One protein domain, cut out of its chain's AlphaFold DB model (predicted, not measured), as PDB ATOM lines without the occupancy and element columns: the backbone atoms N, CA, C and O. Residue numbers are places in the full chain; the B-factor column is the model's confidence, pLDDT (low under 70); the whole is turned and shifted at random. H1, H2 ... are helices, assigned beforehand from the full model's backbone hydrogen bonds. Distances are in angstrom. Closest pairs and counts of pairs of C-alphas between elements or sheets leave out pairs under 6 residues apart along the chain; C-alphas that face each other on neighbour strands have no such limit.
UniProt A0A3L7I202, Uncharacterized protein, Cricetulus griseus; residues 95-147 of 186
ATOM      1  N   GLN A  95       7.818   3.278  30.319       64.94
ATOM      2  CA  GLN A  95       8.673   3.973  31.276       64.94
ATOM      3  C   GLN A  95       9.352   5.223  30.695       64.94
ATOM      4  O   GLN A  95       9.407   6.250  31.369       64.94
ATOM      5  N   ALA A  96       9.822   5.180  29.445       70.75
ATOM      6  CA  ALA A  96      10.344   6.362  28.758       70.75
ATOM      7  C   ALA A  96       9.250   7.422  28.540       70.75
ATOM      8  O   ALA A  96       9.512   8.620  28.664       70.75
ATOM      9  N   LEU A  97       8.018   6.975  28.284       71.00
ATOM     10  CA  LEU A  97       6.861   7.840  28.076       71.00
ATOM     11  C   LEU A  97       6.433   8.584  29.350       71.00
ATOM     12  O   LEU A  97       6.107   9.765  29.278       71.00
ATOM     13  N   CYS A  98       6.486   7.932  30.516       72.62
ATOM     14  CA  CYS A  98       6.191   8.569  31.805       72.62
ATOM     15  C   CYS A  98       7.165   9.706  32.143       72.62
ATOM     16  O   CYS A  98       6.773  10.697  32.760       72.62
ATOM     17  N   ASN A  99       8.426   9.568  31.729       74.81
ATOM     18  CA  ASN A  99       9.477  10.543  32.018       74.81
ATOM     19  C   ASN A  99       9.459  11.729  31.044       74.81
ATOM     20  O   ASN A  99       9.832  12.835  31.426       74.81
ATOM     21  N   ASN A 100       9.001  11.518  29.805       81.19
ATOM     22  CA  ASN A 100       8.977  12.535  28.754       81.19
ATOM     23  C   ASN A 100       7.603  12.583  28.075       81.19
ATOM     24  O   ASN A 100       7.397  12.017  27.000       81.19
ATOM     25  N   LEU A 101       6.655  13.277  28.711       85.69
ATOM     26  CA  LEU A 101       5.316  13.450  28.153       85.69
ATOM     27  C   LEU A 101       5.331  14.400  26.953       85.69
ATOM     28  O   LEU A 101       5.904  15.493  26.998       85.69
ATOM     29  N   ASN A 102       4.628  14.015  25.893       88.19
ATOM     30  CA  ASN A 102       4.466  14.841  24.714       88.19
ATOM     31  C   ASN A 102       3.507  15.990  25.019       88.19
ATOM     32  O   ASN A 102       2.296  15.816  25.155       88.19
ATOM     33  N   SER A 103       4.059  17.192  25.122       89.12
ATOM     34  CA  SER A 103       3.282  18.366  25.507       89.12
ATOM     35  C   SER A 103       2.227  18.764  24.473       89.12
ATOM     36  O   SER A 103       1.211  19.326  24.859       89.12
ATOM     37  N   SER A 104       2.426  18.456  23.184       89.44
ATOM     38  CA  SER A 104       1.408  18.703  22.149       89.44
ATOM     39  C   SER A 104       0.168  17.841  22.396       89.44
ATOM     40  O   SER A 104      -0.960  18.331  22.394       89.44
ATOM     41  N   VAL A 105       0.388  16.565  22.728       92.38
ATOM     42  CA  VAL A 105      -0.680  15.623  23.084       92.38
ATOM     43  C   VAL A 105      -1.372  16.040  24.379       92.38
ATOM     44  O   VAL A 105      -2.596  15.994  24.447       92.38
ATOM     45  N   LEU A 106      -0.620  16.500  25.386       93.06
ATOM     46  CA  LEU A 106      -1.205  17.010  26.631       93.06
ATOM     47  C   LEU A 106      -2.115  18.220  26.391       93.06
ATOM     48  O   LEU A 106      -3.201  18.273  26.957       93.06
ATOM     49  N   VAL A 107      -1.708  19.168  25.541       91.75
ATOM     50  CA  VAL A 107      -2.538  20.333  25.186       91.75
ATOM     51  C   VAL A 107      -3.794  19.900  24.423       91.75
ATOM     52  O   VAL A 107      -4.886  20.385  24.715       91.75
ATOM     53  N   ALA A 108      -3.666  18.951  23.493       93.56
ATOM     54  CA  ALA A 108      -4.816  18.399  22.784       93.56
ATOM     55  C   ALA A 108      -5.798  17.715  23.751       93.56
ATOM     56  O   ALA A 108      -6.995  17.990  23.718       93.56
ATOM     57  N   MET A 109      -5.304  16.885  24.669       95.12
ATOM     58  CA  MET A 109      -6.155  16.220  25.657       95.12
ATOM     59  C   MET A 109      -6.758  17.190  26.677       95.12
ATOM     60  O   MET A 109      -7.908  17.008  27.065       95.12
ATOM     61  N   TRP A 110      -6.049  18.259  27.044       94.38
ATOM     62  CA  TRP A 110      -6.617  19.344  27.847       94.38
ATOM     63  C   TRP A 110      -7.824  19.982  27.156       94.38
ATOM     64  O   TRP A 110      -8.866  20.177  27.776       94.38
ATOM     65  N   SER A 111      -7.725  20.240  25.846       93.69
ATOM     66  CA  SER A 111      -8.848  20.768  25.058       93.69
ATOM     67  C   SER A 111     -10.031  19.792  24.947       93.69
ATOM     68  O   SER A 111     -11.162  20.223  24.754       93.69
ATOM     69  N   MET A 112      -9.781  18.492  25.139       94.44
ATOM     70  CA  MET A 112     -10.791  17.430  25.237       94.44
ATOM     71  C   MET A 112     -11.305  17.213  26.676       94.44
ATOM     72  O   MET A 112     -11.947  16.201  26.945       94.44
ATOM     73  N   SER A 113     -11.012  18.137  27.598       94.56
ATOM     74  CA  SER A 113     -11.436  18.099  29.005       94.56
ATOM     75  C   SER A 113     -10.784  17.009  29.874       94.56
ATOM     76  O   SER A 113     -11.339  16.644  30.908       94.56
ATOM     77  N   TYR A 114      -9.595  16.512  29.508       96.00
ATOM     78  CA  TYR A 114      -8.789  15.642  30.381       96.00
ATOM     79  C   TYR A 114      -7.811  16.452  31.250       96.00
ATOM     80  O   TYR A 114      -7.127  17.342  30.743       96.00
ATOM     81  N   ASP A 115      -7.664  16.094  32.533       94.12
ATOM     82  CA  ASP A 115      -6.672  16.702  33.436       94.12
ATOM     83  C   ASP A 115      -5.251  16.117  33.193       94.12
ATOM     84  O   ASP A 115      -5.068  14.895  33.228       94.12
ATOM     85  N   PRO A 116      -4.196  16.939  32.987       90.38
ATOM     86  CA  PRO A 116      -2.821  16.493  32.810       90.38
ATOM     87  C   PRO A 116      -2.267  15.749  34.025       90.38
ATOM     88  O   PRO A 116      -1.373  14.914  33.867       90.38
ATOM     89  N   LYS A 117      -2.776  16.034  35.230       91.69
ATOM     90  CA  LYS A 117      -2.420  15.306  36.452       91.69
ATOM     91  C   LYS A 117      -2.910  13.866  36.377       91.69
ATOM     92  O   LYS A 117      -2.121  12.953  36.624       91.69
ATOM     93  N   ASP A 118      -4.150  13.669  35.942       93.44
ATOM     94  CA  ASP A 118      -4.736  12.341  35.771       93.44
ATOM     95  C   ASP A 118      -4.042  11.576  34.649       93.44
ATOM     96  O   ASP A 118      -3.719  10.404  34.821       93.44
ATOM     97  N   ILE A 119      -3.715  12.238  33.534       92.25
ATOM     98  CA  ILE A 119      -2.934  11.628  32.446       92.25
ATOM     99  C   ILE A 119      -1.585  11.122  32.975       92.25
ATOM    100  O   ILE A 119      -1.219   9.967  32.737       92.25
ATOM    101  N   ARG A 120      -0.856  11.952  33.734       90.00
ATOM    102  CA  ARG A 120       0.435  11.573  34.331       90.00
ATOM    103  C   ARG A 120       0.286  10.409  35.309       90.00
ATOM    104  O   ARG A 120       1.070   9.466  35.233       90.00
ATOM    105  N   ALA A 121      -0.702  10.464  36.199       91.62
ATOM    106  CA  ALA A 121      -0.966   9.407  37.170       91.62
ATOM    107  C   ALA A 121      -1.307   8.083  36.470       91.62
ATOM    108  O   ALA A 121      -0.724   7.048  36.778       91.62
ATOM    109  N   CYS A 122      -2.171   8.121  35.452       92.81
ATOM    110  CA  CYS A 122      -2.575   6.937  34.695       92.81
ATOM    111  C   CYS A 122      -1.414   6.287  33.941       92.81
ATOM    112  O   CYS A 122      -1.335   5.059  33.897       92.81
ATOM    113  N   LEU A 123      -0.504   7.089  33.381       90.75
ATOM    114  CA  LEU A 123       0.697   6.583  32.718       90.75
ATOM    115  C   LEU A 123       1.685   5.984  33.722       90.75
ATOM    116  O   LEU A 123       2.176   4.878  33.502       90.75
ATOM    117  N   HIS A 124       1.934   6.675  34.839       89.19
ATOM    118  CA  HIS A 124       2.855   6.216  35.878       89.19
ATOM    119  C   HIS A 124       2.385   4.911  36.533       89.19
ATOM    120  O   HIS A 124       3.151   3.959  36.656       89.19
ATOM    121  N   GLU A 125       1.107   4.847  36.903       90.00
ATOM    122  CA  GLU A 125       0.485   3.680  37.533       90.00
ATOM    123  C   GLU A 125       0.128   2.572  36.532       90.00
ATOM    124  O   GLU A 125      -0.280   1.488  36.940       90.00
ATOM    125  N   LYS A 126       0.281   2.823  35.223       89.88
ATOM    126  CA  LYS A 126      -0.099   1.899  34.144       89.88
ATOM    127  C   LYS A 126      -1.548   1.422  34.292       89.88
ATOM    128  O   LYS A 126      -1.835   0.232  34.246       89.88
ATOM    129  N   LYS A 127      -2.473   2.368  34.477       91.56
ATOM    130  CA  LYS A 127      -3.893   2.089  34.763       91.56
ATOM    131  C   LYS A 127      -4.669   1.461  33.597       91.56
ATOM    132  O   LYS A 127      -5.782   0.998  33.814       91.56
ATOM    133  N   PHE A 128      -4.120   1.470  32.376       91.62
ATOM    134  CA  PHE A 128      -4.746   0.946  31.148       91.62
ATOM    135  C   PHE A 128      -6.204   1.398  30.935       91.62
ATOM    136  O   PHE A 128      -7.029   0.666  30.396       91.62
ATOM    137  N   ASN A 129      -6.529   2.617  31.361       94.81
ATOM    138  CA  ASN A 129      -7.861   3.197  31.237       94.81
ATOM    139  C   ASN A 129      -8.024   3.988  29.927       94.81
ATOM    140  O   ASN A 129      -7.089   4.129  29.136       94.81
ATOM    141  N   ASN A 130      -9.219   4.544  29.718       95.25
ATOM    142  CA  ASN A 130      -9.525   5.410  28.577       95.25
ATOM    143  C   ASN A 130      -8.537   6.582  28.451       95.25
ATOM    144  O   ASN A 130      -8.058   6.841  27.355       95.25
ATOM    145  N   ILE A 131      -8.165   7.230  29.562       95.31
ATOM    146  CA  ILE A 131      -7.204   8.343  29.576       95.31
ATOM    147  C   ILE A 131      -5.864   7.902  28.971       95.31
ATOM    148  O   ILE A 131      -5.334   8.545  28.064       95.31
ATOM    149  N   MET A 132      -5.329   6.771  29.437       93.81
ATOM    150  CA  MET A 132      -4.074   6.210  28.941       93.81
ATOM    151  C   MET A 132      -4.177   5.779  27.471       93.81
ATOM    152  O   MET A 132      -3.272   6.064  26.687       93.81
ATOM    153  N   ALA A 133      -5.281   5.137  27.081       94.19
ATOM    154  CA  ALA A 133      -5.522   4.711  25.704       94.19
ATOM    155  C   ALA A 133      -5.590   5.903  24.735       94.19
ATOM    156  O   ALA A 133      -4.937   5.893  23.686       94.19
ATOM    157  N   THR A 134      -6.325   6.956  25.100       95.12
ATOM    158  CA  THR A 134      -6.424   8.193  24.319       95.12
ATOM    159  C   THR A 134      -5.059   8.857  24.183       95.12
ATOM    160  O   THR A 134      -4.655   9.183  23.066       95.12
ATOM    161  N   TYR A 135      -4.309   8.984  25.281       93.38
ATOM    162  CA  TYR A 135      -2.967   9.565  25.252       93.38
ATOM    163  C   TYR A 135      -2.024   8.801  24.318       93.38
ATOM    164  O   TYR A 135      -1.390   9.404  23.454       93.38
ATOM    165  N   LEU A 136      -1.959   7.472  24.443       91.75
ATOM    166  CA  LEU A 136      -1.100   6.633  23.602       91.75
ATOM    167  C   LEU A 136      -1.473   6.737  22.119       91.75
ATOM    168  O   LEU A 136      -0.593   6.873  21.270       91.75
ATOM    169  N   THR A 137      -2.771   6.738  21.815       91.81
ATOM    170  CA  THR A 137      -3.283   6.852  20.443       91.81
ATOM    171  C   THR A 137      -2.907   8.191  19.812       91.81
ATOM    172  O   THR A 137      -2.473   8.237  18.660       91.81
ATOM    173  N   LEU A 138      -3.050   9.292  20.555       91.38
ATOM    174  CA  LEU A 138      -2.682  10.625  20.078       91.38
ATOM    175  C   LEU A 138      -1.164  10.788  19.958       91.38
ATOM    176  O   LEU A 138      -0.689  11.362  18.982       91.38
ATOM    177  N   ASN A 139      -0.401  10.233  20.899       88.75
ATOM    178  CA  ASN A 139       1.057  10.281  20.876       88.75
ATOM    179  C   ASN A 139       1.666   9.476  19.724       88.75
ATOM    180  O   ASN A 139       2.698   9.863  19.190       88.75
ATOM    181  N   HIS A 140       1.015   8.392  19.299       84.00
ATOM    182  CA  HIS A 140       1.417   7.663  18.097       84.00
ATOM    183  C   HIS A 140       1.145   8.457  16.808       84.00
ATOM    184  O   HIS A 140       1.858   8.309  15.821       84.00
ATOM    185  N   LYS A 141       0.098   9.291  16.791       81.12
ATOM    186  CA  LYS A 141      -0.299  10.082  15.614       81.12
ATOM    187  C   LYS A 141       0.414  11.429  15.514       81.12
ATOM    188  O   LYS A 141       0.404  12.033  14.444       81.12
ATOM    189  N   SER A 142       0.995  11.928  16.604       76.69
ATOM    190  CA  SER A 142       1.721  13.193  16.567       76.69
ATOM    191  C   SER A 142       3.018  13.029  15.766       76.69
ATOM    192  O   SER A 142       3.798  12.134  16.104       76.69
ATOM    193  N   PRO A 143       3.286  13.872  14.747       59.44
ATOM    194  CA  PRO A 143       4.571  13.861  14.061       59.44
ATOM    195  C   PRO A 143       5.676  14.068  15.099       59.44
ATOM    196  O   PRO A 143       5.553  14.919  15.980       59.44
ATOM    197  N   SER A 144       6.725  13.250  15.017       56.59
ATOM    198  CA  SER A 144       7.841  13.166  15.971       56.59
ATOM    199  C   SER A 144       8.750  14.414  15.976       56.59
ATOM    200  O   SER A 144       9.951  14.303  16.195       56.59
ATOM    201  N   ASP A 145       8.208  15.609  15.741       48.31
ATOM    202  CA  ASP A 145       8.936  16.872  15.818       48.31
ATOM    203  C   ASP A 145       8.758  17.489  17.205       48.31
ATOM    204  O   ASP A 145       7.783  18.169  17.541       48.31
ATOM    205  N   HIS A 146       9.737  17.200  18.055       46.44
ATOM    206  CA  HIS A 146       9.757  17.610  19.444       46.44
ATOM    207  C   HIS A 146       9.765  19.146  19.627       46.44
ATOM    208  O   HIS A 146      10.667  19.869  19.206       46.44
ATOM    209  N   SER A 147       8.818  19.605  20.452       50.00
ATOM    210  CA  SER A 147       8.996  20.599  21.530       50.00
ATOM    211  C   SER A 147       8.920  22.114  21.281       50.00
ATOM    212  O   SER A 147       8.873  22.849  22.265       50.00
TER     213      SER A 147
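What this domain is: This is residues 95 to 147 of the 186 residues of an uncharacterized protein of Cricetulus griseus (UniProt A0A3L7I202). Two helices, H2 and H3, make a steep corner across a tight link, and the longest helix, H4, lies over one side of that corner and packs on both. The short helix H1 packs at the last end of H3, away from H4. The printed part has 53 residues with four named helices, in the order H1, H2, H3, H4, and no named strand; its class is all helix. It is compact, with a radius of gyration of the C-alphas of 10.1 A and spans of 27 by 25 by 16 A.

How they stand to each other: H1, residues 95 to 99, touches H3, residues 116 to 124; their closest C-alphas, those of Cys 98 and His 124, are 5.8 A apart. H1 is apart from H2, residues 103 to 111, and from H4, residues 130 to 141. H2 and H3 only just touch, only at the corner by their link, with 3 pairs of C-alphas within 8 A; the closest, those of Leu 106 and Pro 116, are 6.4 A apart. Their lines stand at a steep tilt of 56 degrees, opposite ways. H4 touches H2 with residues 135 to 139 alone, at a steep tilt of 49 degrees, opposite ways; the closest C-alphas, those of Val 105 and Asn 139, are 6.0 A apart. H4 touches H3 with residues 131 to 135 alone, about perpendicular at 89 degrees; the closest C-alphas, those of Cys 122 and Met 132, are 6.0 A apart. In H1, H2, H3 and H4 every O i to N i+4 pair is within hydrogen-bond range.

Where its parts are: H1 begins at C-alpha 95, (8.673, 3.973, 31.276). H2 is 12.4 A long from first to last C-alpha, and H3 is 12.1 A long, from C-alpha 116 at (-2.821, 16.493, 32.810). H4 is 16.6 A long and ends at C-alpha 141, (-0.299, 10.082, 15.614).

The domain as a whole: The two C-alphas farthest apart, those of Lys 127 and Asp 145, are 27.2 A apart. The printed part has no cut, and the three links between helices are tight. The mean pLDDT of the printed part is 85.6; residue 95 and residues 143 to 147 are under 70.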